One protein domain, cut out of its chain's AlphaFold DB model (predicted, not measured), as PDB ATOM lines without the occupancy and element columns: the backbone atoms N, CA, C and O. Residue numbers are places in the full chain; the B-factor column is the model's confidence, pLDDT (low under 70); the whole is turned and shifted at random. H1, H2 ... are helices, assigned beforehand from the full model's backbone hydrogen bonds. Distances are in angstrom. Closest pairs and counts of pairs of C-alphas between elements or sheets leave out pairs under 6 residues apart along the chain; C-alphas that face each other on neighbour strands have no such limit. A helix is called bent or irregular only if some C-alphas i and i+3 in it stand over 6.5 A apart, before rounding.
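Overview. This is residues 2 to 50 of the 104 residues of an uncharacterized protein of Streptomyces sp. NWU339 (UniProt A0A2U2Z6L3). What shape is this? One long helix, H1, makes most of the length, and after a tight link the short helix H2 folds back near the end of H1 at residues 34 to 35, as a lopsided hairpin. What is printed? There are 49 residues, with H1 then H2 along the chain and no named strand: all helix. How large is it? It is an extended rod spanning 60 by 15 by 10 A, with a radius of gyration of the C-alphas of 18.3 A.

Along the chain. Where does H1 run? H1 is residues 5 to 36, 46.5 A from C-alpha 5 at (-41.685, -45.735, 5.419) to C-alpha 36. Where is H2? H2 is residues 40 to 48, 13.2 A long, ending at C-alpha 48 at (-48.259, -9.476, 28.125). It is neither bent nor irregular, but only just: C-alphas 40 and 43 are 6.0 A apart.

Arrangement. How do the helices meet? H1 touches H2 with residues 34 to 35 alone; the closest C-alphas, of Lys 35 and Ala 42, are 6.4 A apart. They form a helical hairpin, running opposite ways at a steep tilt of 43 degrees. What do the backbones show? In H1 every O i to N i+4 pair is within hydrogen-bond range; in H2, 4 of 5 are.

Size, cuts and confidence. What stands free? Residues 2 to 30 do, of which 5 to 30 belong to H1. Is anything missing or uncertain? The printed part has no cut, and the link from H1 to H2 is tight. The pLDDT is under 70 at residue 29 and residues 31 to 50.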
ATOM      1  N   PRO A   2     -35.818 -51.619  -0.298       73.62
ATOM      2  CA  PRO A   2     -37.085 -50.936  -0.047       73.62
ATOM      3  C   PRO A   2     -36.969 -49.967   1.141       73.62
ATOM      4  O   PRO A   2     -36.464 -50.329   2.206       73.62
ATOM      5  N   ILE A   3     -37.431 -48.727   0.960       74.31
ATOM      6  CA  ILE A   3     -37.469 -47.707   2.015       74.31
ATOM      7  C   ILE A   3     -38.539 -48.107   3.035       74.31
ATOM      8  O   ILE A   3     -39.714 -48.255   2.703       74.31
ATOM      9  N   ARG A   4     -38.143 -48.261   4.302       84.12
ATOM     10  CA  ARG A   4     -39.076 -48.549   5.400       84.12
ATOM     11  C   ARG A   4     -39.774 -47.265   5.839       84.12
ATOM     12  O   ARG A   4     -39.307 -46.583   6.748       84.12
ATOM     13  N   LEU A   5     -40.894 -46.952   5.190       87.50
ATOM     14  CA  LEU A   5     -41.685 -45.735   5.419       87.50
ATOM     15  C   LEU A   5     -42.078 -45.530   6.892       87.50
ATOM     16  O   LEU A   5     -42.078 -44.405   7.379       87.50
ATOM     17  N   SER A   6     -42.319 -46.613   7.635       79.62
ATOM     18  CA  SER A   6     -42.593 -46.565   9.077       79.62
ATOM     19  C   SER A   6     -41.432 -45.981   9.889       79.62
ATOM     20  O   SER A   6     -41.649 -45.160  10.779       79.62
ATOM     21  N   LYS A   7     -40.190 -46.346   9.546       78.50
ATOM     22  CA  LYS A   7     -38.991 -45.820  10.206       78.50
ATOM     23  C   LYS A   7     -38.757 -44.354   9.853       78.50
ATOM     24  O   LYS A   7     -38.378 -43.573  10.718       78.50
ATOM     25  N   VAL A   8     -39.036 -43.969   8.608       84.81
ATOM     26  CA  VAL A   8     -38.970 -42.568   8.166       84.81
ATOM     27  C   VAL A   8     -39.988 -41.711   8.928       84.81
ATOM     28  O   VAL A   8     -39.631 -40.663   9.455       84.81
ATOM     29  N   ALA A   9     -41.226 -42.186   9.085       83.94
ATOM     30  CA  ALA A   9     -42.265 -41.480   9.836       83.94
ATOM     31  C   ALA A   9     -41.955 -41.346  11.339       83.94
ATOM     32  O   ALA A   9     -42.337 -40.367  11.978       83.94
ATOM     33  N   GLU A  10     -41.277 -42.325  11.938       87.75
ATOM     34  CA  GLU A  10     -40.781 -42.241  13.319       87.75
ATOM     35  C   GLU A  10     -39.708 -41.151  13.470       87.75
ATOM     36  O   GLU A  10     -39.784 -40.329  14.382       87.75
ATOM     37  N   VAL A  11     -38.744 -41.103  12.545       86.31
ATOM     38  CA  VAL A  11     -37.671 -40.098  12.549       86.31
ATOM     39  C   VAL A  11     -38.234 -38.690  12.365       86.31
ATOM     40  O   VAL A  11     -37.875 -37.792  13.123       86.31
ATOM     41  N   LEU A  12     -39.165 -38.498  11.425       86.94
ATOM     42  CA  LEU A  12     -39.799 -37.197  11.195       86.94
ATOM     43  C   LEU A  12     -40.578 -36.703  12.420       86.94
ATOM     44  O   LEU A  12     -40.457 -35.536  12.781       86.94
ATOM     45  N   ARG A  13     -41.307 -37.586  13.115       84.56
ATOM     46  CA  ARG A  13     -42.003 -37.233  14.366       84.56
ATOM     47  C   ARG A  13     -41.040 -36.808  15.469       84.56
ATOM     48  O   ARG A  13     -41.313 -35.848  16.180       84.56
ATOM     49  N   ARG A  14     -39.899 -37.489  15.596       79.19
ATOM     50  CA  ARG A  14     -38.872 -37.137  16.585       79.19
ATOM     51  C   ARG A  14     -38.208 -35.794  16.279       79.19
ATOM     52  O   ARG A  14     -37.926 -35.044  17.206       79.19
ATOM     53  N   ILE A  15     -37.977 -35.492  15.001       89.12
ATOM     54  CA  ILE A  15     -37.434 -34.199  14.564       89.12
ATOM     55  C   ILE A  15     -38.441 -33.080  14.832       89.12
ATOM     56  O   ILE A  15     -38.057 -32.069  15.405       89.12
ATOM     57  N   ALA A  16     -39.715 -33.277  14.483       87.19
ATOM     58  CA  ALA A  16     -40.768 -32.301  14.760       87.19
ATOM     59  C   ALA A  16     -40.854 -31.986  16.262       87.19
ATOM     60  O   ALA A  16     -40.761 -30.828  16.648       87.19
ATOM     61  N   PHE A  17     -40.882 -33.022  17.105       85.31
ATOM     62  CA  PHE A  17     -40.864 -32.858  18.558       85.31
ATOM     63  C   PHE A  17     -39.628 -32.092  19.056       85.31
ATOM     64  O   PHE A  17     -39.742 -31.195  19.881       85.31
ATOM     65  N   ALA A  18     -38.435 -32.407  18.542       86.06
ATOM     66  CA  ALA A  18     -37.211 -31.711  18.937       86.06
ATOM     67  C   ALA A  18     -37.199 -30.233  18.508       86.06
ATOM     68  O   ALA A  18     -36.663 -29.392  19.226       86.06
ATOM     69  N   ILE A  19     -37.787 -29.913  17.353       87.00
ATOM     70  CA  ILE A  19     -37.943 -28.534  16.877       87.00
ATOM     71  C   ILE A  19     -38.930 -27.772  17.765       87.00
ATOM     72  O   ILE A  19     -38.641 -26.636  18.137       87.00
ATOM     73  N   ASP A  20     -40.045 -28.394  18.153       82.94
ATOM     74  CA  ASP A  20     -41.016 -27.791  19.071       82.94
ATOM     75  C   ASP A  20     -40.397 -27.527  20.450       82.94
ATOM     76  O   ASP A  20     -40.560 -26.438  21.006       82.94
ATOM     77  N   GLU A  21     -39.616 -28.475  20.974       84.75
ATOM     78  CA  GLU A  21     -38.880 -28.310  22.231       84.75
ATOM     79  C   GLU A  21     -37.823 -27.198  22.136       84.75
ATOM     80  O   GLU A  21     -37.703 -26.378  23.048       84.75
ATOM     81  N   LEU A  22     -37.107 -27.090  21.012       88.12
ATOM     82  CA  LEU A  22     -36.155 -26.002  20.783       88.12
ATOM     83  C   LEU A  22     -36.859 -24.640  20.690       88.12
ATOM     84  O   LEU A  22     -36.397 -23.659  21.273       88.12
ATOM     85  N   ALA A  23     -37.997 -24.572  19.997       82.81
ATOM     86  CA  ALA A  23     -38.805 -23.361  19.901       82.81
ATOM     87  C   ALA A  23     -39.381 -22.957  21.266       82.81
ATOM     88  O   ALA A  23     -39.471 -21.767  21.570       82.81
ATOM     89  N   ARG A  24     -39.751 -23.930  22.103       76.94
ATOM     90  CA  ARG A  24     -40.205 -23.699  23.476       76.94
ATOM     91  C   ARG A  24     -39.079 -23.159  24.355       76.94
ATOM     92  O   ARG A  24     -39.286 -22.147  25.019       76.94
ATOM     93  N   ALA A  25     -37.902 -23.781  24.322       78.75
ATOM     94  CA  ALA A  25     -36.728 -23.313  25.058       78.75
ATOM     95  C   ALA A  25     -36.354 -21.881  24.650       78.75
ATOM     96  O   ALA A  25     -36.164 -21.016  25.503       78.75
ATOM     97  N   ARG A  26     -36.375 -21.592  23.343       76.31
ATOM     98  CA  ARG A  26     -36.092 -20.254  22.823       76.31
ATOM     99  C   ARG A  26     -37.090 -19.203  23.310       76.31
ATOM    100  O   ARG A  26     -36.671 -18.122  23.699       76.31
ATOM    101  N   ARG A  27     -38.389 -19.523  23.356       71.94
ATOM    102  CA  ARG A  27     -39.412 -18.620  23.914       71.94
ATOM    103  C   ARG A  27     -39.186 -18.328  25.399       71.94
ATOM    104  O   ARG A  27     -39.420 -17.202  25.821       71.94
ATOM    105  N   VAL A  28     -38.743 -19.316  26.181       72.56
ATOM    106  CA  VAL A  28     -38.411 -19.124  27.605       72.56
ATOM    107  C   VAL A  28     -37.215 -18.184  27.758       72.56
ATOM    108  O   VAL A  28     -37.283 -17.253  28.558       72.56
ATOM    109  N   ASP A  29     -36.167 -18.370  26.955       67.25
ATOM    110  CA  ASP A  29     -34.990 -17.497  26.963       67.25
ATOM    111  C   ASP A  29     -35.328 -16.070  26.513       67.25
ATOM    112  O   ASP A  29     -34.920 -15.105  27.158       67.25
ATOM    113  N   ASP A  30     -36.120 -15.918  25.449       70.94
ATOM    114  CA  ASP A  30     -36.562 -14.614  24.950       70.94
ATOM    115  C   ASP A  30     -37.440 -13.888  25.990       70.94
ATOM    116  O   ASP A  30     -37.342 -12.672  26.156       70.94
ATOM    117  N   LEU A  31     -38.256 -14.630  26.747       65.19
ATOM    118  CA  LEU A  31     -39.078 -14.106  27.839       65.19
ATOM    119  C   LEU A  31     -38.232 -13.711  29.058       65.19
ATOM    120  O   LEU A  31     -38.474 -12.669  29.669       65.19
ATOM    121  N   GLN A  32     -37.201 -14.489  29.383       67.62
ATOM    122  CA  GLN A  32     -36.249 -14.156  30.441       67.62
ATOM    123  C   GLN A  32     -35.402 -12.927  30.069       67.62
ATOM    124  O   GLN A  32     -35.200 -12.038  30.895       67.62
ATOM    125  N   ALA A  33     -34.977 -12.822  28.807       66.38
ATOM    126  CA  ALA A  33     -34.282 -11.654  28.274       66.38
ATOM    127  C   ALA A  33     -35.192 -10.415  28.224       66.38
ATOM    128  O   ALA A  33     -34.750  -9.305  28.518       66.38
ATOM    129  N   ALA A  34     -36.479 -10.589  27.906       61.31
ATOM    130  CA  ALA A  34     -37.469  -9.517  27.950       61.31
ATOM    131  C   ALA A  34     -37.693  -8.979  29.371       61.31
ATOM    132  O   ALA A  34     -37.835  -7.766  29.526       61.31
ATOM    133  N   LYS A  35     -37.679  -9.853  30.386       61.34
ATOM    134  CA  LYS A  35     -37.744  -9.477  31.809       61.34
ATOM    135  C   LYS A  35     -36.499  -8.724  32.285       61.34
ATOM    136  O   LYS A  35     -36.618  -7.873  33.153       61.34
ATOM    137  N   ALA A  36     -35.326  -9.024  31.722       64.56
ATOM    138  CA  ALA A  36     -34.065  -8.364  32.068       64.56
ATOM    139  C   ALA A  36     -33.865  -6.992  31.390       64.56
ATOM    140  O   ALA A  36     -32.960  -6.247  31.763       64.56
ATOM    141  N   ALA A  37     -34.664  -6.657  30.373       58.25
ATOM    142  CA  ALA A  37     -34.523  -5.418  29.615       58.25
ATOM    143  C   ALA A  37     -35.355  -4.286  30.239       58.25
ATOM    144  O   ALA A  37     -36.492  -4.067  29.817       58.25
ATOM    145  N   ASP A  38     -34.781  -3.559  31.203       59.06
ATOM    146  CA  ASP A  38     -35.418  -2.410  31.861       59.06
ATOM    147  C   ASP A  38     -35.800  -1.290  30.877       59.06
ATOM    148  O   ASP A  38     -35.018  -0.841  30.036       59.06
ATOM    149  N   GLY A  39     -37.044  -0.823  30.999       60.16
ATOM    150  CA  GLY A  39     -37.597   0.310  30.261       60.16
ATOM    151  C   GLY A  39     -39.131   0.339  30.310       60.16
ATOM    152  O   GLY A  39     -39.748  -0.645  30.706       60.16
ATOM    153  N   PRO A  40     -39.799   1.411  29.843       55.88
ATOM    154  CA  PRO A  40     -41.268   1.532  29.876       55.88
ATOM    155  C   PRO A  40     -42.021   0.402  29.144       55.88
ATOM    156  O   PRO A  40     -43.197   0.150  29.389       55.88
ATOM    157  N   ARG A  41     -41.336  -0.313  28.238       53.75
ATOM    158  CA  ARG A  41     -41.847  -1.502  27.534       53.75
ATOM    159  C   ARG A  41     -41.602  -2.822  28.282       53.75
ATOM    160  O   ARG A  41     -42.102  -3.849  27.837       53.75
ATOM    161  N   ALA A  42     -40.817  -2.822  29.357       55.25
ATOM    162  CA  ALA A  42     -40.569  -3.977  30.222       55.25
ATOM    163  C   ALA A  42     -41.798  -4.286  31.077       55.25
ATOM    164  O   ALA A  42     -42.231  -5.429  31.120       55.25
ATOM    165  N   GLU A  43     -42.444  -3.262  31.643       54.28
ATOM    166  CA  GLU A  43     -43.748  -3.423  32.298       54.28
ATOM    167  C   GLU A  43     -44.825  -3.909  31.324       54.28
ATOM    168  O   GLU A  43     -45.661  -4.726  31.694       54.28
ATOM    169  N   HIS A  44     -44.816  -3.425  30.076       53.41
ATOM    170  CA  HIS A  44     -45.771  -3.874  29.062       53.41
ATOM    171  C   HIS A  44     -45.514  -5.329  28.641       53.41
ATOM    172  O   HIS A  44     -46.452  -6.114  28.600       53.41
ATOM    173  N   ARG A  45     -44.249  -5.723  28.423       54.78
ATOM    174  CA  ARG A  45     -43.874  -7.126  28.174       54.78
ATOM    175  C   ARG A  45     -44.121  -8.026  29.384       54.78
ATOM    176  O   ARG A  45     -44.473  -9.176  29.189       54.78
ATOM    177  N   GLY A  46     -43.976  -7.511  30.604       53.41
ATOM    178  CA  GLY A  46     -44.340  -8.202  31.839       53.41
ATOM    179  C   GLY A  46     -45.846  -8.434  31.947       53.41
ATOM    180  O   GLY A  46     -46.249  -9.539  32.281       53.41
ATOM    181  N   ARG A  47     -46.660  -7.437  31.573       51.09
ATOM    182  CA  ARG A  47     -48.124  -7.558  31.481       51.09
ATOM    183  C   ARG A  47     -48.572  -8.528  30.385       51.09
ATOM    184  O   ARG A  47     -49.446  -9.334  30.640       51.09
ATOM    185  N   SER A  48     -47.952  -8.513  29.202       48.75
ATOM    186  CA  SER A  48     -48.259  -9.476  28.125       48.75
ATOM    187  C   SER A  48     -47.675 -10.880  28.347       48.75
ATOM    188  O   SER A  48     -48.027 -11.807  27.627       48.75
ATOM    189  N   ALA A  49     -46.735 -11.031  29.285       46.94
ATOM    190  CA  ALA A  49     -46.176 -12.314  29.713       46.94
ATOM    191  C   ALA A  49     -46.859 -12.860  30.978       46.94
ATOM    192  O   ALA A  49     -46.509 -13.954  31.430       46.94
ATOM    193  N   GLU A  50     -47.783 -12.096  31.567       53.34
ATOM    194  CA  GLU A  50     -48.693 -12.583  32.593       53.34
ATOM    195  C   GLU A  50     -49.719 -13.487  31.885       53.34
ATOM    196  O   GLU A  50     -50.262 -13.081  30.857       53.34
TER     197      GLU A  50